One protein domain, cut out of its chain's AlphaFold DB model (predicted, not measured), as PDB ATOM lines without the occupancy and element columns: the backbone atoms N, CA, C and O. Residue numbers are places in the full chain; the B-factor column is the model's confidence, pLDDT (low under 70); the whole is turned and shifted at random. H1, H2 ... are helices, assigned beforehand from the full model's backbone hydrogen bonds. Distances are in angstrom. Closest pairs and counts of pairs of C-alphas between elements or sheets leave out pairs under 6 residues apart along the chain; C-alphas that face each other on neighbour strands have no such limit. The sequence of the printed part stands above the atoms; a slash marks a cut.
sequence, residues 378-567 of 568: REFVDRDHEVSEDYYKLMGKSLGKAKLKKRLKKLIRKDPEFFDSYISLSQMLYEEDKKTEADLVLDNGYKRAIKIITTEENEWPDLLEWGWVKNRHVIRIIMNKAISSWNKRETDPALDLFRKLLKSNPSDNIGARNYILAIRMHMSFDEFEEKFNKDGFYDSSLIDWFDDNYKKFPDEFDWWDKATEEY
ATOM      1  N   ARG A 378      90.548 118.376 152.269       88.50
ATOM      2  CA  ARG A 378      91.946 118.739 152.498       88.50
ATOM      3  C   ARG A 378      92.354 119.853 151.540       88.50
ATOM      4  O   ARG A 378      92.585 119.601 150.359       88.50
ATOM      5  N   GLU A 379      92.472 121.067 152.058       90.06
ATOM      6  CA  GLU A 379      93.046 122.197 151.328       90.06
ATOM      7  C   GLU A 379      94.569 122.238 151.484       90.06
ATOM      8  O   GLU A 379      95.101 122.032 152.577       90.06
ATOM      9  N   PHE A 380      95.273 122.492 150.380       91.38
ATOM     10  CA  PHE A 380      96.700 122.787 150.386       91.38
ATOM     11  C   PHE A 380      96.932 124.292 150.226       91.38
ATOM     12  O   PHE A 380      96.434 124.910 149.283       91.38
ATOM     13  N   VAL A 381      97.746 124.852 151.120       88.44
ATOM     14  CA  VAL A 381      98.276 126.213 151.025       88.44
ATOM     15  C   VAL A 381      99.779 126.144 151.262       88.44
ATOM     16  O   VAL A 381     100.207 125.666 152.313       88.44
ATOM     17  N   ASP A 382     100.569 126.596 150.289       91.56
ATOM     18  CA  ASP A 382     102.027 126.583 150.406       91.56
ATOM     19  C   ASP A 382     102.544 127.615 151.425       91.56
ATOM     20  O   ASP A 382     101.831 128.536 151.847       91.56
ATOM     21  N   ARG A 383     103.809 127.472 151.823       90.25
ATOM     22  CA  ARG A 383     104.520 128.460 152.639       90.25
ATOM     23  C   ARG A 383     104.943 129.673 151.809       90.25
ATOM     24  O   ARG A 383     104.913 129.667 150.584       90.25
ATOM     25  N   ASP A 384     105.361 130.733 152.494       85.50
ATOM     26  CA  ASP A 384     106.074 131.818 151.821       85.50
ATOM     27  C   ASP A 384     107.502 131.378 151.482       85.50
ATOM     28  O   ASP A 384     108.162 130.659 152.243       85.50
ATOM     29  N   HIS A 385     107.979 131.836 150.330       88.19
ATOM     30  CA  HIS A 385     109.326 131.579 149.849       88.19
ATOM     31  C   HIS A 385     110.092 132.897 149.815       88.19
ATOM     32  O   HIS A 385     109.754 133.782 149.029       88.19
ATOM     33  N   GLU A 386     111.145 133.026 150.624       86.88
ATOM     34  CA  GLU A 386     111.995 134.230 150.649       86.88
ATOM     35  C   GLU A 386     112.571 134.550 149.261       86.88
ATOM     36  O   GLU A 386     112.733 135.707 148.894       86.88
ATOM     37  N   VAL A 387     112.824 133.517 148.448       88.44
ATOM     38  CA  VAL A 387     113.343 133.677 147.082       88.44
ATOM     39  C   VAL A 387     112.303 134.164 146.074       88.44
ATOM     40  O   VAL A 387     112.671 134.459 144.939       88.44
ATOM     41  N   SER A 388     111.016 134.198 146.430       87.06
ATOM     42  CA  SER A 388     109.962 134.584 145.487       87.06
ATOM     43  C   SER A 388     110.127 136.036 145.042       87.06
ATOM     44  O   SER A 388     110.074 136.320 143.849       87.06
ATOM     45  N   GLU A 389     110.434 136.940 145.972       86.81
ATOM     46  CA  GLU A 389     110.709 138.345 145.668       86.81
ATOM     47  C   GLU A 389     111.982 138.497 144.822       86.81
ATOM     48  O   GLU A 389     111.964 139.189 143.802       86.81
ATOM     49  N   ASP A 390     113.056 137.782 145.184       82.12
ATOM     50  CA  ASP A 390     114.306 137.739 144.413       82.12
ATOM     51  C   ASP A 390     114.058 137.275 142.966       82.12
ATOM     52  O   ASP A 390     114.630 137.824 142.023       82.12
ATOM     53  N   TYR A 391     113.193 136.274 142.781       91.62
ATOM     54  CA  TYR A 391     112.812 135.761 141.471       91.62
ATOM     55  C   TYR A 391     112.047 136.794 140.643       91.62
ATOM     56  O   TYR A 391     112.419 137.041 139.498       91.62
ATOM     57  N   TYR A 392     110.999 137.412 141.194       83.25
ATOM     58  CA  TYR A 392     110.202 138.380 140.435       83.25
ATOM     59  C   TYR A 392     111.023 139.623 140.076       83.25
ATOM     60  O   TYR A 392     110.959 140.082 138.937       83.25
ATOM     61  N   LYS A 393     111.897 140.085 140.984       82.62
ATOM     62  CA  LYS A 393     112.899 141.118 140.676       82.62
ATOM     63  C   LYS A 393     113.839 140.672 139.560       82.62
ATOM     64  O   LYS A 393     114.118 141.453 138.660       82.62
ATOM     65  N   LEU A 394     114.331 139.431 139.601       83.69
ATOM     66  CA  LEU A 394     115.228 138.890 138.578       83.69
ATOM     67  C   LEU A 394     114.570 138.847 137.192       83.69
ATOM     68  O   LEU A 394     115.223 139.211 136.219       83.69
ATOM     69  N   MET A 395     113.307 138.425 137.102       83.94
ATOM     70  CA  MET A 395     112.587 138.330 135.826       83.94
ATOM     71  C   MET A 395     112.249 139.698 135.219       83.94
ATOM     72  O   MET A 395     112.092 139.787 134.007       83.94
ATOM     73  N   GLY A 396     112.173 140.754 136.037       68.88
ATOM     74  CA  GLY A 396     112.008 142.135 135.574       68.88
ATOM     75  C   GLY A 396     113.305 142.822 135.125       68.88
ATOM     76  O   GLY A 396     113.249 143.933 134.605       68.88
ATOM     77  N   LYS A 397     114.479 142.201 135.316       72.94
ATOM     78  CA  LYS A 397     115.769 142.762 134.882       72.94
ATOM     79  C   LYS A 397     116.061 142.393 133.423       72.94
ATOM     80  O   LYS A 397     115.958 141.228 133.044       72.94
ATOM     81  N   SER A 398     116.554 143.355 132.640       72.12
ATOM     82  CA  SER A 398     117.175 143.067 131.342       72.12
ATOM     83  C   SER A 398     118.546 142.422 131.573       72.12
ATOM     84  O   SER A 398     119.508 143.083 131.958       72.12
ATOM     85  N   LEU A 399     118.624 141.094 131.453       70.50
ATOM     86  CA  LEU A 399     119.855 140.318 131.627       70.50
ATOM     87  C   LEU A 399     120.073 139.401 130.426       70.50
ATOM     88  O   LEU A 399     119.159 138.696 129.997       70.50
ATOM     89  N   GLY A 400     121.321 139.299 129.964       73.75
ATOM     90  CA  GLY A 400     121.701 138.296 128.970       73.75
ATOM     91  C   GLY A 400     121.330 136.866 129.405       73.75
ATOM     92  O   GLY A 400     121.494 136.487 130.573       73.75
ATOM     93  N   LYS A 401     120.873 136.035 128.452       77.31
ATOM     94  CA  LYS A 401     120.329 134.683 128.714       77.31
ATOM     95  C   LYS A 401     121.250 133.805 129.575       77.31
ATOM     96  O   LYS A 401     120.783 133.083 130.454       77.31
ATOM     97  N   ALA A 402     122.567 133.868 129.377       72.44
ATOM     98  CA  ALA A 402     123.530 133.095 130.170       72.44
ATOM     99  C   ALA A 402     123.512 133.477 131.665       72.44
ATOM    100  O   ALA A 402     123.471 132.606 132.540       72.44
ATOM    101  N   LYS A 403     123.478 134.781 131.951       73.62
ATOM    102  CA  LYS A 403     123.484 135.359 133.298       73.62
ATOM    103  C   LYS A 403     122.168 135.092 134.025       73.62
ATOM    104  O   LYS A 403     122.187 134.665 135.181       73.62
ATOM    105  N   LEU A 404     121.041 135.234 133.326       77.12
ATOM    106  CA  LEU A 404     119.718 134.915 133.864       77.12
ATOM    107  C   LEU A 404     119.612 133.428 134.254       77.12
ATOM    108  O   LEU A 404     119.248 133.122 135.388       77.12
ATOM    109  N   LYS A 405     120.069 132.493 133.404       83.75
ATOM    110  CA  LYS A 405     120.129 131.060 133.764       83.75
ATOM    111  C   LYS A 405     121.023 130.787 134.979       83.75
ATOM    112  O   LYS A 405     120.663 129.958 135.816       83.75
ATOM    113  N   LYS A 406     122.180 131.459 135.103       76.12
ATOM    114  CA  LYS A 406     123.079 131.331 136.273       76.12
ATOM    115  C   LYS A 406     122.351 131.745 137.558       76.12
ATOM    116  O   LYS A 406     122.394 131.012 138.548       76.12
ATOM    117  N   ARG A 407     121.622 132.866 137.525       79.00
ATOM    118  CA  ARG A 407     120.845 133.381 138.666       79.00
ATOM    119  C   ARG A 407     119.637 132.497 139.000       79.00
ATOM    120  O   ARG A 407     119.476 132.148 140.164       79.00
ATOM    121  N   LEU A 408     118.883 132.012 138.009       81.38
ATOM    122  CA  LEU A 408     117.788 131.049 138.222       81.38
ATOM    123  C   LEU A 408     118.282 129.756 138.888       81.38
ATOM    124  O   LEU A 408     117.693 129.289 139.861       81.38
ATOM    125  N   LYS A 409     119.427 129.215 138.449       80.00
ATOM    126  CA  LYS A 409     120.065 128.061 139.108       80.00
ATOM    127  C   LYS A 409     120.470 128.360 140.558       80.00
ATOM    128  O   LYS A 409     120.446 127.452 141.384       80.00
ATOM    129  N   LYS A 410     120.861 129.598 140.888       79.19
ATOM    130  CA  LYS A 410     121.156 130.012 142.273       79.19
ATOM    131  C   LYS A 410     119.882 130.032 143.123       79.19
ATOM    132  O   LYS A 410     119.898 129.477 144.218       79.19
ATOM    133  N   LEU A 411     118.782 130.575 142.597       79.50
ATOM    134  CA  LEU A 411     117.484 130.594 143.285       79.50
ATOM    135  C   LEU A 411     116.963 129.179 143.561       79.50
ATOM    136  O   LEU A 411     116.608 128.886 144.697       79.50
ATOM    137  N   ILE A 412     117.048 128.277 142.577       84.50
ATOM    138  CA  ILE A 412     116.688 126.856 142.740       84.50
ATOM    139  C   ILE A 412     117.485 126.188 143.871       84.50
ATOM    140  O   ILE A 412     116.958 125.359 144.603       84.50
ATOM    141  N   ARG A 413     118.774 126.518 144.021       80.44
ATOM    142  CA  ARG A 413     119.595 125.965 145.111       80.44
ATOM    143  C   ARG A 413     119.231 126.566 146.467       80.44
ATOM    144  O   ARG A 413     119.273 125.843 147.457       80.44
ATOM    145  N   LYS A 414     118.915 127.863 146.502       80.62
ATOM    146  CA  LYS A 414     118.551 128.599 147.721       80.62
ATOM    147  C   LYS A 414     117.202 128.130 148.269       80.62
ATOM    148  O   LYS A 414     117.095 127.913 149.469       80.62
ATOM    149  N   ASP A 415     116.220 127.905 147.399       87.62
ATOM    150  CA  ASP A 415     114.935 127.311 147.772       87.62
ATOM    151  C   ASP A 415     114.438 126.342 146.681       87.62
ATOM    152  O   ASP A 415     113.805 126.752 145.703       87.62
ATOM    153  N   PRO A 416     114.709 125.034 146.834       84.50
ATOM    154  CA  PRO A 416     114.310 124.019 145.859       84.50
ATOM    155  C   PRO A 416     112.797 123.801 145.725       84.50
ATOM    156  O   PRO A 416     112.375 123.043 144.852       84.50
ATOM    157  N   GLU A 417     111.985 124.379 146.610       90.25
ATOM    158  CA  GLU A 417     110.522 124.240 146.600       90.25
ATOM    159  C   GLU A 417     109.826 125.458 145.978       90.25
ATOM    160  O   GLU A 417     108.613 125.451 145.802       90.25
ATOM    161  N   PHE A 418     110.586 126.473 145.551       95.56
ATOM    162  CA  PHE A 418     110.045 127.585 144.778       95.56
ATOM    163  C   PHE A 418     110.150 127.320 143.266       95.56
ATOM    164  O   PHE A 418     111.224 127.368 142.657       95.56
ATOM    165  N   PHE A 419     109.014 127.025 142.634       96.00
ATOM    166  CA  PHE A 419     109.014 126.370 141.322       96.00
ATOM    167  C   PHE A 419     109.057 127.293 140.104       96.00
ATOM    168  O   PHE A 419     109.463 126.834 139.036       96.00
ATOM    169  N   ASP A 420     108.734 128.582 140.229       97.12
ATOM    170  CA  ASP A 420     108.779 129.496 139.076       97.12
ATOM    171  C   ASP A 420     110.212 129.614 138.505       97.12
ATOM    172  O   ASP A 420     110.402 129.723 137.292       97.12
ATOM    173  N   SER A 421     111.243 129.446 139.348       93.00
ATOM    174  CA  SER A 421     112.644 129.406 138.894       93.00
ATOM    175  C   SER A 421     112.946 128.217 137.971       93.00
ATOM    176  O   SER A 421     113.755 128.338 137.049       93.00
ATOM    177  N   TYR A 422     112.291 127.071 138.192       92.50
ATOM    178  CA  TYR A 422     112.423 125.885 137.342       92.50
ATOM    179  C   TYR A 422     111.732 126.087 135.995       92.50
ATOM    180  O   TYR A 422     112.286 125.697 134.969       92.50
ATOM    181  N   ILE A 423     110.547 126.708 135.996       95.56
ATOM    182  CA  ILE A 423     109.764 126.979 134.783       95.56
ATOM    183  C   ILE A 423     110.563 127.883 133.844       95.56
ATOM    184  O   ILE A 423     110.832 127.493 132.709       95.56
ATOM    185  N   SER A 424     111.031 129.029 134.343       95.88
ATOM    186  CA  SER A 424     111.806 129.983 133.541       95.88
ATOM    187  C   SER A 424     113.102 129.377 133.014       95.88
ATOM    188  O   SER A 424     113.425 129.522 131.837       95.88
ATOM    189  N   LEU A 425     113.829 128.620 133.844       89.75
ATOM    190  CA  LEU A 425     115.048 127.950 133.391       89.75
ATOM    191  C   LEU A 425     114.753 126.898 132.311       89.75
ATOM    192  O   LEU A 425     115.502 126.800 131.340       89.75
ATOM    193  N   SER A 426     113.679 126.122 132.470       87.31
ATOM    194  CA  SER A 426     113.251 125.125 131.486       87.31
ATOM    195  C   SER A 426     112.902 125.778 130.147       87.31
ATOM    196  O   SER A 426     113.424 125.359 129.115       87.31
ATOM    197  N   GLN A 427     112.116 126.856 130.163       89.62
ATOM    198  CA  GLN A 427     111.741 127.593 128.955       89.62
ATOM    199  C   GLN A 427     112.970 128.129 128.211       89.62
ATOM    200  O   GLN A 427     113.118 127.896 127.013       89.62
ATOM    201  N   MET A 428     113.904 128.761 128.923       89.44
ATOM    202  CA  MET A 428     115.133 129.278 128.313       89.44
ATOM    203  C   MET A 428     115.987 128.174 127.677       89.44
ATOM    204  O   MET A 428     116.581 128.377 126.623       89.44
ATOM    205  N   LEU A 429     116.067 127.000 128.311       78.81
ATOM    206  CA  LEU A 429     116.770 125.847 127.745       78.81
ATOM    207  C   LEU A 429     116.048 125.305 126.507       78.81
ATOM    208  O   LEU A 429     116.700 124.891 125.551       78.81
ATOM    209  N   TYR A 430     114.717 125.336 126.503       81.75
ATOM    210  CA  TYR A 430     113.912 124.919 125.361       81.75
ATOM    211  C   TYR A 430     114.128 125.838 124.148       81.75
ATOM    212  O   TYR A 430     114.321 125.344 123.038       81.75
ATOM    213  N   GLU A 431     114.177 127.156 124.361       86.94
ATOM    214  CA  GLU A 431     114.486 128.158 123.326       86.94
ATOM    215  C   GLU A 431     115.894 128.005 122.728       86.94
ATOM    216  O   GLU A 431     116.131 128.386 121.585       86.94
ATOM    217  N   GLU A 432     116.832 127.439 123.488       85.62
ATOM    218  CA  GLU A 432     118.197 127.130 123.042       85.62
ATOM    219  C   GLU A 432     118.320 125.744 122.383       85.62
ATOM    220  O   GLU A 432     119.429 125.240 122.207       85.62
ATOM    221  N   ASP A 433     117.193 125.107 122.056       85.25
ATOM    222  CA  ASP A 433     117.098 123.747 121.508       85.25
ATOM    223  C   ASP A 433     117.691 122.656 122.431       85.25
ATOM    224  O   ASP A 433     117.937 121.518 122.026       85.25
ATOM    225  N   LYS A 434     117.857 122.947 123.730       75.50
ATOM    226  CA  LYS A 434     118.328 122.000 124.757       75.50
ATOM    227  C   LYS A 434     117.172 121.249 125.414       75.50
ATOM    228  O   LYS A 434     117.029 121.217 126.638       75.50
ATOM    229  N   LYS A 435     116.331 120.617 124.594       78.44
ATOM    230  CA  LYS A 435     115.038 120.037 125.011       78.44
ATOM    231  C   LYS A 435     115.154 119.012 126.144       78.44
ATOM    232  O   LYS A 435     114.382 119.063 127.094       78.44
ATOM    233  N   THR A 436     116.160 118.139 126.097       68.62
ATOM    234  CA  THR A 436     116.390 117.131 127.148       68.62
ATOM    235  C   THR A 436     116.731 117.765 128.501       68.62
ATOM    236  O   THR A 436     116.259 117.304 129.537       68.62
ATOM    237  N   GLU A 437     117.537 118.831 128.509       70.75
ATOM    238  CA  GLU A 437     117.884 119.554 129.740       70.75
ATOM    239  C   GLU A 437     116.674 120.327 130.278       70.75
ATOM    240  O   GLU A 437     116.408 120.295 131.481       70.75
ATOM    241  N   ALA A 438     115.917 120.977 129.388       74.12
ATOM    242  CA  ALA A 438     114.684 121.683 129.727       74.12
ATOM    243  C   ALA A 438     113.672 120.756 130.418       74.12
ATOM    244  O   ALA A 438     113.126 121.099 131.470       74.12
ATOM    245  N   ASP A 439     113.476 119.560 129.860       72.19
ATOM    246  CA  ASP A 439     112.598 118.532 130.411       72.19
ATOM    247  C   ASP A 439     113.055 118.054 131.789       72.19
ATOM    248  O   ASP A 439     112.242 117.919 132.700       72.19
ATOM    249  N   LEU A 440     114.361 117.838 131.964       67.94
ATOM    250  CA  LEU A 440     114.920 117.394 133.237       67.94
ATOM    251  C   LEU A 440     114.690 118.424 134.352       67.94
ATOM    252  O   LEU A 440     114.342 118.050 135.476       67.94
ATOM    253  N   VAL A 441     114.871 119.713 134.047       74.88
ATOM    254  CA  VAL A 441     114.607 120.811 134.991       74.88
ATOM    255  C   VAL A 441     113.127 120.836 135.370       74.88
ATOM    256  O   VAL A 441     112.803 120.832 136.560       74.88
ATOM    257  N   LEU A 442     112.235 120.799 134.378       78.44
ATOM    258  CA  LEU A 442     110.789 120.825 134.598       78.44
ATOM    259  C   LEU A 442     110.312 119.614 135.417       78.44
ATOM    260  O   LEU A 442     109.573 119.771 136.390       78.44
ATOM    261  N   ASP A 443     110.791 118.415 135.084       71.19
ATOM    262  CA  ASP A 443     110.461 117.175 135.789       71.19
ATOM    263  C   ASP A 443     110.954 117.176 137.239       71.19
ATOM    264  O   ASP A 443     110.299 116.599 138.110       71.19
ATOM    265  N   ASN A 444     112.096 117.812 137.524       74.25
ATOM    266  CA  ASN A 444     112.597 117.946 138.891       74.25
ATOM    267  C   ASN A 444     111.671 118.825 139.738       74.25
ATOM    268  O   ASN A 444     111.259 118.402 140.821       74.25
ATOM    269  N   GLY A 445     111.311 120.006 139.223       76.31
ATOM    270  CA  GLY A 445     110.375 120.916 139.884       76.31
ATOM    271  C   GLY A 445     109.014 120.255 140.102       76.31
ATOM    272  O   GLY A 445     108.502 120.241 141.217       76.31
ATOM    273  N   TYR A 446     108.474 119.598 139.072       85.56
ATOM    274  CA  TYR A 446     107.211 118.868 139.161       85.56
ATOM    275  C   TYR A 446     107.239 117.757 140.222       85.56
ATOM    276  O   TYR A 446     106.341 117.684 141.056       85.56
ATOM    277  N   LYS A 447     108.276 116.906 140.250       77.88
ATOM    278  CA  LYS A 447     108.388 115.827 141.253       77.88
ATOM    279  C   LYS A 447     108.395 116.369 142.682       77.88
ATOM    280  O   LYS A 447     107.810 115.752 143.571       77.88
ATOM    281  N   ARG A 448     109.049 117.512 142.903       86.50
ATOM    282  CA  ARG A 448     109.058 118.201 144.198       86.50
ATOM    283  C   ARG A 448     107.683 118.767 144.538       86.50
ATOM    284  O   ARG A 448     107.211 118.522 145.641       86.50
ATOM    285  N   ALA A 449     107.025 119.419 143.582       86.69
ATOM    286  CA  ALA A 449     105.670 119.935 143.746       86.69
ATOM    287  C   ALA A 449     104.681 118.828 144.141       86.69
ATOM    288  O   ALA A 449     103.949 118.977 145.111       86.69
ATOM    289  N   ILE A 450     104.715 117.674 143.462       86.62
ATOM    290  CA  ILE A 450     103.873 116.526 143.829       86.62
ATOM    291  C   ILE A 450     104.150 116.078 145.264       86.62
ATOM    292  O   ILE A 450     103.214 115.906 146.036       86.62
ATOM    293  N   LYS A 451     105.426 115.956 145.640       82.12
ATOM    294  CA  LYS A 451     105.814 115.514 146.982       82.12
ATOM    295  C   LYS A 451     105.278 116.428 148.093       82.12
ATOM    296  O   LYS A 451     104.950 115.911 149.154       82.12
ATOM    297  N   ILE A 452     105.217 117.745 147.875       87.81
ATOM    298  CA  ILE A 452     104.740 118.682 148.906       87.81
ATOM    299  C   ILE A 452     103.210 118.747 148.986       87.81
ATOM    300  O   ILE A 452     102.674 118.948 150.072       87.81
ATOM    301  N   ILE A 453     102.494 118.549 147.870       87.62
ATOM    302  CA  ILE A 453     101.027 118.661 147.872       87.62
ATOM    303  C   ILE A 453     100.326 117.365 148.280       87.62
ATOM    304  O   ILE A 453      99.191 117.415 148.766       87.62
ATOM    305  N   THR A 454     100.945 116.199 148.068       79.06
ATOM    306  CA  THR A 454     100.314 114.904 148.352       79.06
ATOM    307  C   THR A 454     100.588 114.397 149.765       79.06
ATOM    308  O   THR A 454     101.599 114.737 150.370       79.06
ATOM    309  N   THR A 455      99.704 113.543 150.286       80.94
ATOM    310  CA  THR A 455      99.953 112.811 151.544       80.94
ATOM    311  C   THR A 455     101.033 111.732 151.368       80.94
ATOM    312  O   THR A 455     101.505 111.490 150.254       80.94
ATOM    313  N   GLU A 456     101.407 111.040 152.450       73.56
ATOM    314  CA  GLU A 456     102.338 109.899 152.392       73.56
ATOM    315  C   GLU A 456     101.809 108.751 151.517       73.56
ATOM    316  O   GLU A 456     102.577 108.030 150.878       73.56
ATOM    317  N   GLU A 457     100.486 108.622 151.429       78.56
ATOM    318  CA  GLU A 457      99.776 107.685 150.561       78.56
ATOM    319  C   GLU A 457      99.644 108.187 149.108       78.56
ATOM    320  O   GLU A 457      99.045 107.511 148.273       78.56
ATOM    321  N   ASN A 458     100.258 109.330 148.775       77.62
ATOM    322  CA  ASN A 458     100.178 110.033 147.489       77.62
ATOM    323  C   ASN A 458      98.766 110.538 147.137       77.62
ATOM    324  O   ASN A 458      98.406 110.636 145.959       77.62
ATOM    325  N   GLU A 459      97.954 110.876 148.138       85.88
ATOM    326  CA  GLU A 459      96.619 111.431 147.906       85.88
ATOM    327  C   GLU A 459      96.712 112.912 147.514       85.88
ATOM    328  O   GLU A 459      97.367 113.695 148.198       85.88
ATOM    329  N   TRP A 460      96.050 113.315 146.426       90.62
ATOM    330  CA  TRP A 460      95.968 114.708 145.950       90.62
ATOM    331  C   TRP A 460      95.070 115.568 146.865       90.62
ATOM    332  O   TRP A 460      94.135 115.015 147.445       90.62
ATOM    333  N   PRO A 461      95.320 116.882 147.042       90.25
ATOM    334  CA  PRO A 461      94.460 117.722 147.882       90.25
ATOM    335  C   PRO A 461      93.082 117.941 147.250       90.25
ATOM    336  O   PRO A 461      92.960 118.088 146.037       90.25
ATOM    337  N   ASP A 462      92.033 118.012 148.064       89.06
ATOM    338  CA  ASP A 462      90.688 118.321 147.569       89.06
ATOM    339  C   ASP A 462      90.600 119.751 147.020       89.06
ATOM    340  O   ASP A 462      89.851 119.994 146.074       89.06
ATOM    341  N   LEU A 463      91.374 120.677 147.600       88.50
ATOM    342  CA  LEU A 463      91.451 122.082 147.197       88.50
ATOM    343  C   LEU A 463      92.913 122.512 146.998       88.50
ATOM    344  O   LEU A 463      93.758 122.319 147.874       88.50
ATOM    345  N   LEU A 464      93.195 123.105 145.838       90.69
ATOM    346  CA  LEU A 464      94.471 123.716 145.455       90.69
ATOM    347  C   LEU A 464      94.163 125.060 144.786       90.69
ATOM    348  O   LEU A 464      94.270 125.221 143.569       90.69
ATOM    349  N   GLU A 465      93.684 126.013 145.581       84.00
ATOM    350  CA  GLU A 465      93.099 127.240 145.045       84.00
ATOM    351  C   GLU A 465      94.153 128.211 144.499       84.00
ATOM    352  O   GLU A 465      95.196 128.444 145.113       84.00
ATOM    353  N   TRP A 466      93.837 128.844 143.364       83.38
ATOM    354  CA  TRP A 466      94.649 129.908 142.757       83.38
ATOM    355  C   TRP A 466      94.613 131.233 143.533       83.38
ATOM    356  O   TRP A 466      95.512 132.073 143.394       83.38
ATOM    357  N   GLY A 467      93.558 131.441 144.331       74.31
ATOM    358  CA  GLY A 467      93.376 132.636 145.156       74.31
ATOM    359  C   GLY A 467      94.548 132.854 146.114       74.31
ATOM    360  O   GLY A 467      95.002 133.987 146.288       74.31
ATOM    361  N   TRP A 468      95.118 131.765 146.633       77.56
ATOM    362  CA  TRP A 468      96.355 131.789 147.399       77.56
ATOM    363  C   TRP A 468      97.548 132.064 146.486       77.56
ATOM    364  O   TRP A 468      97.971 131.210 145.710       77.56
ATOM    365  N   VAL A 469      98.143 133.254 146.619       78.25
ATOM    366  CA  VAL A 469      99.357 133.641 145.876       78.25
ATOM    367  C   VAL A 469     100.466 132.593 146.033       78.25
ATOM    368  O   VAL A 469     101.116 132.244 145.050       78.25
ATOM    369  N   LYS A 470     100.598 132.030 147.239       83.81
ATOM    370  CA  LYS A 470     101.574 130.991 147.597       83.81
ATOM    371  C   LYS A 470     101.413 129.715 146.762       83.81
ATOM    372  O   LYS A 470     102.391 129.114 146.357       83.81
ATOM    373  N   ASN A 471     100.192 129.356 146.368       90.06
ATOM    374  CA  ASN A 471      99.955 128.156 145.559       90.06
ATOM    375  C   ASN A 471     100.324 128.328 144.080       90.06
ATOM    376  O   ASN A 471     100.430 127.342 143.349       90.06
ATOM    377  N   ARG A 472     100.481 129.565 143.590       92.94
ATOM    378  CA  ARG A 472     100.540 129.825 142.144       92.94
ATOM    379  C   ARG A 472     101.743 129.166 141.475       92.94
ATOM    380  O   ARG A 472     101.562 128.579 140.412       92.94
ATOM    381  N   HIS A 473     102.932 129.193 142.082       96.38
ATOM    382  CA  HIS A 473     104.113 128.530 141.505       96.38
ATOM    383  C   HIS A 473     103.956 127.002 141.459       96.38
ATOM    384  O   HIS A 473     104.365 126.367 140.486       96.38
ATOM    385  N   VAL A 474     103.300 126.409 142.462       96.19
ATOM    386  CA  VAL A 474     102.964 124.975 142.510       96.19
ATOM    387  C   VAL A 474     101.982 124.601 141.396       96.19
ATOM    388  O   VAL A 474     102.208 123.652 140.646       96.19
ATOM    389  N   ILE A 475     100.912 125.381 141.224       96.38
ATOM    390  CA  ILE A 475      99.928 125.165 140.153       96.38
ATOM    391  C   ILE A 475     100.595 125.306 138.777       96.38
ATOM    392  O   ILE A 475     100.390 124.466 137.898       96.38
ATOM    393  N   ARG A 476     101.435 126.332 138.591       97.25
ATOM    394  CA  ARG A 476     102.127 126.603 137.323       97.25
ATOM    395  C   ARG A 476     103.097 125.495 136.927       97.25
ATOM    396  O   ARG A 476     103.118 125.135 135.753       97.25
ATOM    397  N   ILE A 477     103.879 124.932 137.853       97.12
ATOM    398  CA  ILE A 477     104.833 123.861 137.504       97.12
ATOM    399  C   ILE A 477     104.106 122.571 137.100       97.12
ATOM    400  O   ILE A 477     104.523 121.896 136.159       97.12
ATOM    401  N   ILE A 478     102.972 122.263 137.739       97.88
ATOM    402  CA  ILE A 478     102.116 121.120 137.378       97.88
ATOM    403  C   ILE A 478     101.472 121.349 136.007       97.88
ATOM    404  O   ILE A 478     101.484 120.448 135.167       97.88
ATOM    405  N   MET A 479     100.969 122.560 135.756       97.31
ATOM    406  CA  MET A 479     100.408 122.955 134.463       97.31
ATOM    407  C   MET A 479     101.447 122.827 133.339       97.31
ATOM    408  O   MET A 479     101.188 122.181 132.326       97.31
ATOM    409  N   ASN A 480     102.655 123.362 133.541       97.12
ATOM    410  CA  ASN A 480     103.743 123.269 132.566       97.12
ATOM    411  C   ASN A 480     104.162 121.816 132.308       97.12
ATOM    412  O   ASN A 480     104.433 121.448 131.165       97.12
ATOM    413  N   LYS A 481     104.160 120.956 133.337       95.25
ATOM    414  CA  LYS A 481     104.397 119.520 133.144       95.25
ATOM    415  C   LYS A 481     103.311 118.872 132.281       95.25
ATOM    416  O   LYS A 481     103.644 118.097 131.385       95.25
ATOM    417  N   ALA A 482     102.041 119.189 132.524       95.81
ATOM    418  CA  ALA A 482     100.925 118.664 131.740       95.81
ATOM    419  C   ALA A 482     101.012 119.100 130.266       95.81
ATOM    420  O   ALA A 482     100.879 118.267 129.369       95.81
ATOM    421  N   ILE A 483     101.339 120.373 130.015       95.06
ATOM    422  CA  ILE A 483     101.583 120.912 128.667       95.06
ATOM    423  C   ILE A 483     102.765 120.199 127.995       95.06
ATOM    424  O   ILE A 483     102.634 119.740 126.862       95.06
ATOM    425  N   SER A 484     103.894 120.028 128.695       90.56
ATOM    426  CA  SER A 484     105.065 119.307 128.169       90.56
ATOM    427  C   SER A 484     104.724 117.866 127.765       90.56
ATOM    428  O   SER A 484     105.110 117.421 126.682       90.56
ATOM    429  N   SER A 485     103.945 117.145 128.578       87.81
ATOM    430  CA  SER A 485     103.473 115.797 128.231       87.81
ATOM    431  C   SER A 485     102.525 115.804 127.026       87.81
ATOM    432  O   SER A 485     102.688 114.983 126.121       87.81
ATOM    433  N   TRP A 486     101.593 116.758 126.933       95.38
ATOM    434  CA  TRP A 486     100.711 116.865 125.765       95.38
ATOM    435  C   TRP A 486     101.487 117.174 124.479       95.38
ATOM    436  O   TRP A 486     101.248 116.526 123.458       95.38
ATOM    437  N   ASN A 487     102.478 118.068 124.543       90.56
ATOM    438  CA  ASN A 487     103.378 118.375 123.431       90.56
ATOM    439  C   ASN A 487     104.140 117.120 122.946       90.56
ATOM    440  O   ASN A 487     104.285 116.871 121.750       90.56
ATOM    441  N   LYS A 488     104.529 116.233 123.871       85.38
ATOM    442  CA  LYS A 488     105.143 114.925 123.560       85.38
ATOM    443  C   LYS A 488     104.148 113.846 123.130       85.38
ATOM    444  O   LYS A 488     104.546 112.703 122.911       85.38
ATOM    445  N   ARG A 489     102.866 114.196 122.969       90.44
ATOM    446  CA  ARG A 489     101.753 113.290 122.639       90.44
ATOM    447  C   ARG A 489     101.458 112.245 123.719       90.44
ATOM    448  O   ARG A 489     100.803 111.242 123.451       90.44
ATOM    449  N   GLU A 490     101.881 112.501 124.953       90.69
ATOM    450  CA  GLU A 490     101.499 111.736 126.139       90.69
ATOM    451  C   GLU A 490     100.142 112.258 126.643       90.69
ATOM    452  O   GLU A 490     100.046 112.945 127.662       90.69
ATOM    453  N   THR A 491      99.075 111.977 125.888       91.19
ATOM    454  CA  THR A 491      97.752 112.579 126.119       91.19
ATOM    455  C   THR A 491      97.116 112.152 127.436       91.19
ATOM    456  O   THR A 491      96.550 112.996 128.123       91.19
ATOM    457  N   ASP A 492      97.219 110.876 127.819       92.12
ATOM    458  CA  ASP A 492      96.566 110.382 129.038       92.12
ATOM    459  C   ASP A 492      97.191 110.973 130.317       92.12
ATOM    460  O   ASP A 492      96.437 111.475 131.156       92.12
ATOM    461  N   PRO A 493      98.535 111.009 130.475       88.56
ATOM    462  CA  PRO A 493      99.170 111.687 131.608       88.56
ATOM    463  C   PRO A 493      98.873 113.190 131.669       88.56
ATOM    464  O   PRO A 493      98.627 113.722 132.751       88.56
ATOM    465  N   ALA A 494      98.873 113.877 130.522       92.06
ATOM    466  CA  ALA A 494      98.551 115.299 130.468       92.06
ATOM    467  C   ALA A 494      97.104 115.563 130.911       92.06
ATOM    468  O   ALA A 494      96.847 116.416 131.759       92.06
ATOM    469  N   LEU A 495      96.163 114.778 130.382       95.75
ATOM    470  CA  LEU A 495      94.742 114.904 130.679       95.75
ATOM    471  C   LEU A 495      94.424 114.609 132.152       95.75
ATOM    472  O   LEU A 495      93.591 115.297 132.740       95.75
ATOM    473  N   ASP A 496      95.093 113.631 132.770       95.81
ATOM    474  CA  ASP A 496      94.973 113.360 134.211       95.81
ATOM    475  C   ASP A 496      95.383 114.574 135.061       95.81
ATOM    476  O   ASP A 496      94.653 114.966 135.975       95.81
ATOM    477  N   LEU A 497      96.502 115.224 134.723       96.81
ATOM    478  CA  LEU A 497      96.963 116.419 135.430       96.81
ATOM    479  C   LEU A 497      96.027 117.612 135.238       96.81
ATOM    480  O   LEU A 497      95.668 118.256 136.225       96.81
ATOM    481  N   PHE A 498      95.576 117.884 134.009       98.31
ATOM    482  CA  PHE A 498      94.624 118.971 133.773       98.31
ATOM    483  C   PHE A 498      93.311 118.748 134.534       98.31
ATOM    484  O   PHE A 498      92.799 119.678 135.155       98.31
ATOM    485  N   ARG A 499      92.792 117.512 134.564       98.06
ATOM    486  CA  ARG A 499      91.590 117.167 135.340       98.06
ATOM    487  C   ARG A 499      91.798 117.352 136.840       98.06
ATOM    488  O   ARG A 499      90.907 117.870 137.507       98.06
ATOM    489  N   LYS A 500      92.954 116.952 137.382       97.00
ATOM    490  CA  LYS A 500      93.291 117.164 138.800       97.00
ATOM    491  C   LYS A 500      93.352 118.648 139.150       97.00
ATOM    492  O   LYS A 500      92.766 119.047 140.157       97.00
ATOM    493  N   LEU A 501      93.982 119.465 138.304       97.19
ATOM    494  CA  LEU A 501      94.018 120.921 138.465       97.19
ATOM    495  C   LEU A 501      92.610 121.533 138.413       97.19
ATOM    496  O   LEU A 501      92.246 122.275 139.320       97.19
ATOM    497  N   LEU A 502      91.788 121.164 137.424       96.00
ATOM    498  CA  LEU A 502      90.416 121.669 137.296       96.00
ATOM    499  C   LEU A 502      89.536 121.259 138.487       96.00
ATOM    500  O   LEU A 502      88.750 122.053 138.995       96.00
ATOM    501  N   LYS A 503      89.669 120.015 138.957       95.00
ATOM    502  CA  LYS A 503      88.864 119.483 140.064       95.00
ATOM    503  C   LYS A 503      89.219 120.098 141.415       95.00
ATOM    504  O   LYS A 503      88.320 120.300 142.224       95.00
ATOM    505  N   SER A 504      90.499 120.389 141.644       93.06
ATOM    506  CA  SER A 504      90.977 121.019 142.885       93.06
ATOM    507  C   SER A 504      90.907 122.552 142.864       93.06
ATOM    508  O   SER A 504      91.058 123.177 143.911       93.06
ATOM    509  N   ASN A 505      90.619 123.161 141.707       90.31
ATOM    510  CA  ASN A 505      90.321 124.587 141.567       90.31
ATOM    511  C   ASN A 505      89.241 124.843 140.487       90.31
ATOM    512  O   ASN A 505      89.577 125.239 139.366       90.31
ATOM    513  N   PRO A 506      87.941 124.653 140.800       87.88
ATOM    514  CA  PRO A 506      86.852 124.789 139.824       87.88
ATOM    515  C   PRO A 506      86.709 126.183 139.199       87.88
ATOM    516  O   PRO A 506      86.202 126.292 138.086       87.88
ATOM    517  N   SER A 507      87.193 127.240 139.859       83.31
ATOM    518  CA  SER A 507      87.259 128.597 139.289       83.31
ATOM    519  C   SER A 507      88.142 128.678 138.036       83.31
ATOM    520  O   SER A 507      88.038 129.629 137.265       83.31
ATOM    521  N   ASP A 508      89.013 127.682 137.840       84.94
ATOM    522  CA  ASP A 508      89.831 127.454 136.652       84.94
ATOM    523  C   ASP A 508      90.567 128.699 136.136       84.94
ATOM    524  O   ASP A 508      90.602 129.001 134.940       84.94
ATOM    525  N   ASN A 509      91.183 129.434 137.063       85.75
ATOM    526  CA  ASN A 509      91.956 130.638 136.754       85.75
ATOM    527  C   ASN A 509      93.144 130.364 135.819       85.75
ATOM    528  O   ASN A 509      93.576 131.265 135.112       85.75
ATOM    529  N   ILE A 510      93.674 129.136 135.838       85.06
ATOM    530  CA  ILE A 510      94.802 128.714 135.000       85.06
ATOM    531  C   ILE A 510      94.347 128.216 133.611       85.06
ATOM    532  O   ILE A 510      95.177 128.021 132.730       85.06
ATOM    533  N   GLY A 511      93.041 128.023 133.386       89.88
ATOM    534  CA  GLY A 511      92.485 127.652 132.079       89.88
ATOM    535  C   GLY A 511      92.653 126.179 131.688       89.88
ATOM    536  O   GLY A 511      92.657 125.860 130.497       89.88
ATOM    537  N   ALA A 512      92.766 125.263 132.655       95.12
ATOM    538  CA  ALA A 512      92.923 123.830 132.408       95.12
ATOM    539  C   ALA A 512      91.754 123.225 131.609       95.12
ATOM    540  O   ALA A 512      91.968 122.285 130.838       95.12
ATOM    541  N   ARG A 513      90.535 123.782 131.718       96.19
ATOM    542  CA  ARG A 513      89.362 123.315 130.954       96.19
ATOM    543  C   ARG A 513      89.567 123.378 129.441       96.19
ATOM    544  O   ARG A 513      89.110 122.489 128.725       96.19
ATOM    545  N   ASN A 514      90.293 124.390 128.964       96.38
ATOM    546  CA  ASN A 514      90.537 124.594 127.539       96.38
ATOM    547  C   ASN A 514      91.429 123.481 126.979       96.38
ATOM    548  O   ASN A 514      91.131 122.918 125.926       96.38
ATOM    549  N   TYR A 515      92.469 123.101 127.726       97.12
ATOM    550  CA  TYR A 515      93.371 122.010 127.359       97.12
ATOM    551  C   TYR A 515      92.688 120.639 127.431       97.12
ATOM    552  O   TYR A 515      92.873 119.812 126.537       97.12
ATOM    553  N   ILE A 516      91.824 120.413 128.431       98.44
ATOM    554  CA  ILE A 516      90.977 119.208 128.502       98.44
ATOM    555  C   ILE A 516      90.118 119.099 127.241       98.44
ATOM    556  O   ILE A 516      90.132 118.065 126.573       98.44
ATOM    557  N   LEU A 517      89.401 120.169 126.882       98.19
ATOM    558  CA  LEU A 517      88.536 120.177 125.706       98.19
ATOM    559  C   LEU A 517      89.328 119.937 124.415       98.19
ATOM    560  O   LEU A 517      88.903 119.142 123.577       98.19
ATOM    561  N   ALA A 518      90.493 120.569 124.270       97.94
ATOM    562  CA  ALA A 518      91.348 120.417 123.098       97.94
ATOM    563  C   ALA A 518      91.794 118.963 122.905       97.94
ATOM    564  O   ALA A 518      91.604 118.393 121.826       97.94
ATOM    565  N   ILE A 519      92.282 118.323 123.973       97.69
ATOM    566  CA  ILE A 519      92.667 116.905 123.958       97.69
ATOM    567  C   ILE A 519      91.462 116.019 123.618       97.69
ATOM    568  O   ILE A 519      91.572 115.109 122.794       97.69
ATOM    569  N   ARG A 520      90.289 116.294 124.204       97.88
ATOM    570  CA  ARG A 520      89.052 115.535 123.944       97.88
ATOM    571  C   ARG A 520      88.521 115.700 122.524       97.88
ATOM    572  O   ARG A 520      87.844 114.804 122.025       97.88
ATOM    573  N   MET A 521      88.871 116.797 121.863       97.38
ATOM    574  CA  MET A 521      88.617 117.039 120.444       97.38
ATOM    575  C   MET A 521      89.751 116.549 119.531       97.38
ATOM    576  O   MET A 521      89.721 116.833 118.335       97.38
ATOM    577  N   HIS A 522      90.708 115.783 120.066       96.38
ATOM    578  CA  HIS A 522      91.856 115.225 119.345       96.38
ATOM    579  C   HIS A 522      92.788 116.274 118.721       96.38
ATOM    580  O   HIS A 522      93.434 115.998 117.713       96.38
ATOM    581  N   MET A 523      92.870 117.458 119.327       96.12
ATOM    582  CA  MET A 523      93.815 118.502 118.941       96.12
ATOM    583  C   MET A 523      95.188 118.207 119.560       96.12
ATOM    584  O   MET A 523      95.285 117.817 120.729       96.12
ATOM    585  N   SER A 524      96.257 118.370 118.787       94.81
ATOM    586  CA  SER A 524      97.620 118.428 119.325       94.81
ATOM    587  C   SER A 524      97.909 119.793 119.954       94.81
ATOM    588  O   SER A 524      97.203 120.764 119.688       94.81
ATOM    589  N   PHE A 525      98.946 119.872 120.790       93.56
ATOM    590  CA  PHE A 525      99.347 121.142 121.395       93.56
ATOM    591  C   PHE A 525      99.721 122.187 120.330       93.56
ATOM    592  O   PHE A 525      99.245 123.313 120.400       93.56
ATOM    593  N   ASP A 526     100.469 121.790 119.295       91.75
ATOM    594  CA  ASP A 526     100.846 122.682 118.188       91.75
ATOM    595  C   ASP A 526      99.618 123.240 117.448       91.75
ATOM    596  O   ASP A 526      99.539 124.439 117.202       91.75
ATOM    597  N   GLU A 527      98.623 122.395 117.143       95.38
ATOM    598  CA  GLU A 527      97.371 122.837 116.505       95.38
ATOM    599  C   GLU A 527      96.553 123.768 117.411       95.38
ATOM    600  O   GLU A 527      95.867 124.666 116.921       95.38
ATOM    601  N   PHE A 528      96.596 123.548 118.727       94.94
ATOM    602  CA  PHE A 528      95.938 124.418 119.696       94.94
ATOM    603  C   PHE A 528      96.601 125.795 119.744       94.94
ATOM    604  O   PHE A 528      95.907 126.809 119.644       94.94
ATOM    605  N   GLU A 529      97.931 125.834 119.834       91.00
ATOM    606  CA  GLU A 529      98.702 127.074 119.850       91.00
ATOM    607  C   GLU A 529      98.556 127.840 118.532       91.00
ATOM    608  O   GLU A 529      98.223 129.019 118.559       91.00
ATOM    609  N   GLU A 530      98.678 127.179 117.376       92.56
ATOM    610  CA  GLU A 530      98.483 127.816 116.064       92.56
ATOM    611  C   GLU A 530      97.090 128.453 115.936       92.56
ATOM    612  O   GLU A 530      96.916 129.521 115.340       92.56
ATOM    613  N   LYS A 531      96.074 127.805 116.509       92.75
ATOM    614  CA  LYS A 531      94.694 128.269 116.414       92.75
ATOM    615  C   LYS A 531      94.395 129.438 117.352       92.75
ATOM    616  O   LYS A 531      93.722 130.386 116.933       92.75
ATOM    617  N   PHE A 532      94.846 129.364 118.602       89.81
ATOM    618  CA  PHE A 532      94.381 130.258 119.665       89.81
ATOM    619  C   PHE A 532      95.434 131.234 120.184       89.81
ATOM    620  O   PHE A 532      95.049 132.308 120.640       89.81
ATOM    621  N   ASN A 533      96.725 130.910 120.113       81.62
ATOM    622  CA  ASN A 533      97.780 131.793 120.601       81.62
ATOM    623  C   ASN A 533      97.963 132.981 119.635       81.62
ATOM    624  O   ASN A 533      98.166 132.806 118.431       81.62
ATOM    625  N   LYS A 534      97.851 134.203 120.159       79.25
ATOM    626  CA  LYS A 534      98.078 135.472 119.459       79.25
ATOM    627  C   LYS A 534      99.330 136.119 120.038       79.25
ATOM    628  O   LYS A 534      99.232 136.969 120.908       79.25
ATOM    629  N   ASP A 535     100.502 135.672 119.602       69.75
ATOM    630  CA  ASP A 535     101.791 136.244 120.021       69.75
ATOM    631  C   ASP A 535     101.981 136.314 121.555       69.75
ATOM    632  O   ASP A 535     102.509 137.282 122.096       69.75
ATOM    633  N   GLY A 536     101.552 135.267 122.269       59.34
ATOM    634  CA  GLY A 536     101.745 135.105 123.713       59.34
ATOM    635  C   GLY A 536     100.493 135.299 124.572       59.34
ATOM    636  O   GLY A 536     100.584 135.160 125.790       59.34
ATOM    637  N   PHE A 537      99.326 135.579 123.981       60.41
ATOM    638  CA  PHE A 537      98.056 135.650 124.714       60.41
ATOM    639  C   PHE A 537      96.900 134.938 123.994       60.41
ATOM    640  O   PHE A 537      96.950 134.687 122.792       60.41
ATOM    641  N   TYR A 538      95.837 134.623 124.741       76.06
ATOM    642  CA  TYR A 538      94.586 134.076 124.206       76.06
ATOM    643  C   TYR A 538      93.485 135.143 124.255       76.06
ATOM    644  O   TYR A 538      93.266 135.760 125.299       76.06
ATOM    645  N   ASP A 539      92.790 135.361 123.138       73.06
ATOM    646  CA  ASP A 539      91.680 136.316 123.029       73.06
ATOM    647  C   ASP A 539      90.305 135.649 123.265       73.06
ATOM    648  O   ASP A 539      90.204 134.488 123.675       73.06
ATOM    649  N   SER A 540      89.212 136.380 123.006       79.25
ATOM    650  CA  SER A 540      87.850 135.863 123.196       79.25
ATOM    651  C   SER A 540      87.521 134.655 122.315       79.25
ATOM    652  O   SER A 540      86.620 133.897 122.660       79.25
ATOM    653  N   SER A 541      88.261 134.413 121.227       85.50
ATOM    654  CA  SER A 541      87.995 133.285 120.327       85.50
ATOM    655  C   SER A 541      88.197 131.924 120.993       85.50
ATOM    656  O   SER A 541      87.512 130.964 120.635       85.50
ATOM    657  N   LEU A 542      89.096 131.827 121.983       88.62
ATOM    658  CA  LEU A 542      89.267 130.613 122.781       88.62
ATOM    659  C   LEU A 542      88.054 130.371 123.689       88.62
ATOM    660  O   LEU A 542      87.619 129.230 123.834       88.62
ATOM    661  N   ILE A 543      87.504 131.442 124.269       83.25
ATOM    662  CA  ILE A 543      86.321 131.389 125.137       83.25
ATOM    663  C   ILE A 543      85.098 130.980 124.314       83.25
ATOM    664  O   ILE A 543      84.443 130.000 124.656       83.25
ATOM    665  N   ASP A 544      84.860 131.659 123.190       85.94
ATOM    666  CA  ASP A 544      83.749 131.360 122.280       85.94
ATOM    667  C   ASP A 544      83.828 129.907 121.784       85.94
ATOM    668  O   ASP A 544      82.846 129.162 121.800       85.94
ATOM    669  N   TRP A 545      85.030 129.455 121.404       96.56
ATOM    670  CA  TRP A 545      85.245 128.068 121.004       96.56
ATOM    671  C   TRP A 545      84.974 127.082 122.140       96.56
ATOM    672  O   TRP A 545      84.394 126.023 121.884       96.56
ATOM    673  N   PHE A 546      85.390 127.383 123.369       94.44
ATOM    674  CA  PHE A 546      85.109 126.517 124.506       94.44
ATOM    675  C   PHE A 546      83.598 126.398 124.726       94.44
ATOM    676  O   PHE A 546      83.073 125.279 124.724       94.44
ATOM    677  N   ASP A 547      82.897 127.532 124.812       91.00
ATOM    678  CA  ASP A 547      81.454 127.614 125.061       91.00
ATOM    679  C   ASP A 547      80.639 126.849 124.002       91.00
ATOM    680  O   ASP A 547      79.710 126.106 124.338       91.00
ATOM    681  N   ASP A 548      81.051 126.920 122.734       96.38
ATOM    682  CA  ASP A 548      80.411 126.215 121.618       96.38
ATOM    683  C   ASP A 548      80.600 124.684 121.641       96.38
ATOM    684  O   ASP A 548      79.873 123.940 120.965       96.38
ATOM    685  N   ASN A 549      81.612 124.175 122.353       97.31
ATOM    686  CA  ASN A 549      82.066 122.790 122.191       97.31
ATOM    687  C   ASN A 549      82.040 121.953 123.471       97.31
ATOM    688  O   ASN A 549      81.840 120.739 123.371       97.31
ATOM    689  N   TYR A 550      82.197 122.547 124.654       96.50
ATOM    690  CA  TYR A 550      82.420 121.785 125.885       96.50
ATOM    691  C   TYR A 550      81.234 120.884 126.273       96.50
ATOM    692  O   TYR A 550      81.433 119.753 126.719       96.50
ATOM    693  N   LYS A 551      79.995 121.298 125.967       96.31
ATOM    694  CA  LYS A 551      78.766 120.504 126.187       96.31
ATOM    695  C   LYS A 551      78.726 119.167 125.432       96.31
ATOM    696  O   LYS A 551      77.886 118.322 125.730       96.31
ATOM    697  N   LYS A 552      79.617 118.947 124.458       97.56
ATOM    698  CA  LYS A 552      79.770 117.654 123.763       97.56
ATOM    699  C   LYS A 552      80.442 116.590 124.643       97.56
ATOM    700  O   LYS A 552      80.381 115.411 124.298       97.56
ATOM    701  N   PHE A 553      81.050 116.993 125.760       97.62
ATOM    702  CA  PHE A 553      81.804 116.142 126.681       97.62
ATOM    703  C   PHE A 553      81.247 116.247 128.114       97.62
ATOM    704  O   PHE A 553      81.922 116.756 129.012       97.62
ATOM    705  N   PRO A 554      80.003 115.787 128.354       95.62
ATOM    706  CA  PRO A 554      79.353 115.899 129.663       95.62
ATOM    707  C   PRO A 554      80.106 115.157 130.777       95.62
ATOM    708  O   PRO A 554      80.055 115.551 131.938       95.62
ATOM    709  N   ASP A 555      80.861 114.111 130.429       95.50
ATOM    710  CA  ASP A 555      81.716 113.377 131.360       95.50
ATOM    711  C   ASP A 555      82.881 114.215 131.916       95.50
ATOM    712  O   ASP A 555      83.357 113.933 133.015       95.50
ATOM    713  N   GLU A 556      83.303 115.261 131.200       96.38
ATOM    714  CA  GLU A 556      84.341 116.191 131.654       96.38
ATOM    715  C   GLU A 556      83.774 117.401 132.389       96.38
ATOM    716  O   GLU A 556      84.414 117.881 133.320       96.38
ATOM    717  N   PHE A 557      82.607 117.911 131.979       96.69
ATOM    718  CA  PHE A 557      82.199 119.269 132.352       96.69
ATOM    719  C   PHE A 557      80.855 119.394 133.079       96.69
ATOM    720  O   PHE A 557      80.653 120.408 133.738       96.69
ATOM    721  N   ASP A 558      79.968 118.389 133.085       94.75
ATOM    722  CA  ASP A 558      78.674 118.511 133.791       94.75
ATOM    723  C   ASP A 558      78.850 118.682 135.309       94.75
ATOM    724  O   ASP A 558      78.042 119.328 135.980       94.75
ATOM    725  N   TRP A 559      79.886 118.061 135.881       93.75
ATOM    726  CA  TRP A 559      80.219 118.249 137.295       93.75
ATOM    727  C   TRP A 559      80.821 119.636 137.543       93.75
ATOM    728  O   TRP A 559      80.588 120.208 138.604       93.75
ATOM    729  N   TRP A 560      81.572 120.171 136.576       93.25
ATOM    730  CA  TRP A 560      82.232 121.472 136.668       93.25
ATOM    731  C   TRP A 560      81.227 122.622 136.535       93.25
ATOM    732  O   TRP A 560      81.278 123.563 137.322       93.25
ATOM    733  N   ASP A 561      80.245 122.506 135.633       88.62
ATOM    734  CA  ASP A 561      79.111 123.436 135.549       88.62
ATOM    735  C   ASP A 561      78.401 123.545 136.907       88.62
ATOM    736  O   ASP A 561      78.217 124.637 137.435       88.62
ATOM    737  N   LYS A 562      78.087 122.402 137.536       87.94
ATOM    738  CA  LYS A 562      77.474 122.376 138.875       87.94
ATOM    739  C   LYS A 562      78.378 122.997 139.937       87.94
ATOM    740  O   LYS A 562      77.904 123.751 140.776       87.94
ATOM    741  N   ALA A 563      79.673 122.684 139.896       82.44
ATOM    742  CA  ALA A 563      80.642 123.207 140.851       82.44
ATOM    743  C   ALA A 563      80.848 124.724 140.723       82.44
ATOM    744  O   ALA A 563      81.230 125.348 141.702       82.44
ATOM    745  N   THR A 564      80.606 125.320 139.550       77.06
ATOM    746  CA  THR A 564      80.758 126.767 139.309       77.06
ATOM    747  C   THR A 564      79.457 127.554 139.481       77.06
ATOM    748  O   THR A 564      79.511 128.746 139.782       77.06
ATOM    749  N   GLU A 565      78.292 126.908 139.374       69.56
ATOM    750  CA  GLU A 565      76.994 127.490 139.753       69.56
ATOM    751  C   GLU A 565      76.920 127.842 141.249       69.56
ATOM    752  O   GLU A 565      76.243 128.800 141.603       69.56
ATOM    753  N   GLU A 566      77.651 127.135 142.118       53.03
ATOM    754  CA  GLU A 566      77.725 127.419 143.563       53.03
ATOM    755  C   GLU A 566      78.540 128.689 143.912       53.03
ATOM    756  O   GLU A 566      78.462 129.166 145.044       53.03
ATOM    757  N   TYR A 567      79.282 129.261 142.951       44.06
ATOM    758  CA  TYR A 567      80.101 130.478 143.113       44.06
ATOM    759  C   TYR A 567      79.530 131.720 142.396       44.06
ATOM    760  O   TYR A 567      80.160 132.782 142.428       44.06
TER     761      TYR A 567
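AT A GLANCE: This is residues 378 to 567 of the 568 residues of an uncharacterized protein of Methanobacteriaceae archaeon (UniProt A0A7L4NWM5). A row of helices is built out from H5, which runs through the middle: H3 and H4 pack on one side of it, with the helical hairpin of H1 and H2 beyond H3, and H6 packs on the other side, followed by H7 and then by H9 and H10 at the far end. H8 meets H5 near their ends, where residues 483 to 487 of H5 come close to it, and the two make a corner at a steep 68 degrees, only just short of perpendicular. The printed part has 190 residues with ten named helices, H1 to H10 in order, and no named strand; its class is all helix. It is compact, with a radius of gyration of the C-alphas of 17.1 A, and spans 48 by 38 by 27 A.

IN THESE COORDINATES: After residues 378 to 385, H1 is residues 386 to 395, with C-alpha 386 at (111.995, 134.230, 150.649). H2 is residues 401 to 414, 20.0 A long; H3 is residues 420 to 431, 16.8 A; H4 is residues 435 to 453, 26.8 A. H5, residues 469 to 487, is 27.4 A long and begins at C-alpha 469, (99.357, 133.641, 145.876). H6 is residues 491 to 504, 20.0 A; H7 is residues 512 to 520; H8 is residues 525 to 532. H9 is residues 540 to 552, 19.9 A, and H10, residues 554 to 565, ends at C-alpha 565, (76.994, 127.490, 139.753).

HOW THE PARTS SIT: H5 is the hub, touching four helices. With residues 473 to 480 alone it touches H3, closest at the C-alphas of Asp 420 and His 473, 5.3 A. H4 touches it at a steep tilt of 45 degrees, closest at C-alphas 446 and 477, 5.8 A. H3 and H4 form a hairpin, closest at C-alphas 426 and 438, 4.1 A. H2 and H3 are a hairpin, closest at C-alphas 408 and 421, 5.4 A; H1 and H2 are another, closest at C-alphas 387 and 411, 6.4 A. H5 and H6 are a hairpin at 22 degrees, closest at C-alphas 482 and 494, 4.3 A. H6 and H7 are a hairpin, closest at C-alphas 498 and 512, 5.3 A. H8 touches residues 483 to 487 of H5 alone, closest at C-alphas 487 and 525, 5.3 A. H7 touches H9, closest at C-alphas 517 and 550, 6.3 A. H9 and H10 only just touch, only at the corner, with 3 pairs of C-alphas within 8 A, the closest those of Tyr 550 and Phe 557, 6.9 A. H2 and H10 are apart. Every O i to N i+4 pair is within hydrogen-bond range in H2, H3, H4, H6, H7 and H8; the counts are 5 of 6 in H1, 13 of 15 in H5, 7 of 9 in H9 and 6 of 8 in H10.

THE WHOLE: The two C-alphas farthest apart, those of Lys 403 and Pro 554, are 48.4 A apart. The printed part has no cut; the long link is H4 to H5, residues 454 to 468. The mean pLDDT of the printed part is 86.7, and residues 396, 436, 440, 535 to 537 and 565 to 567 are under 70.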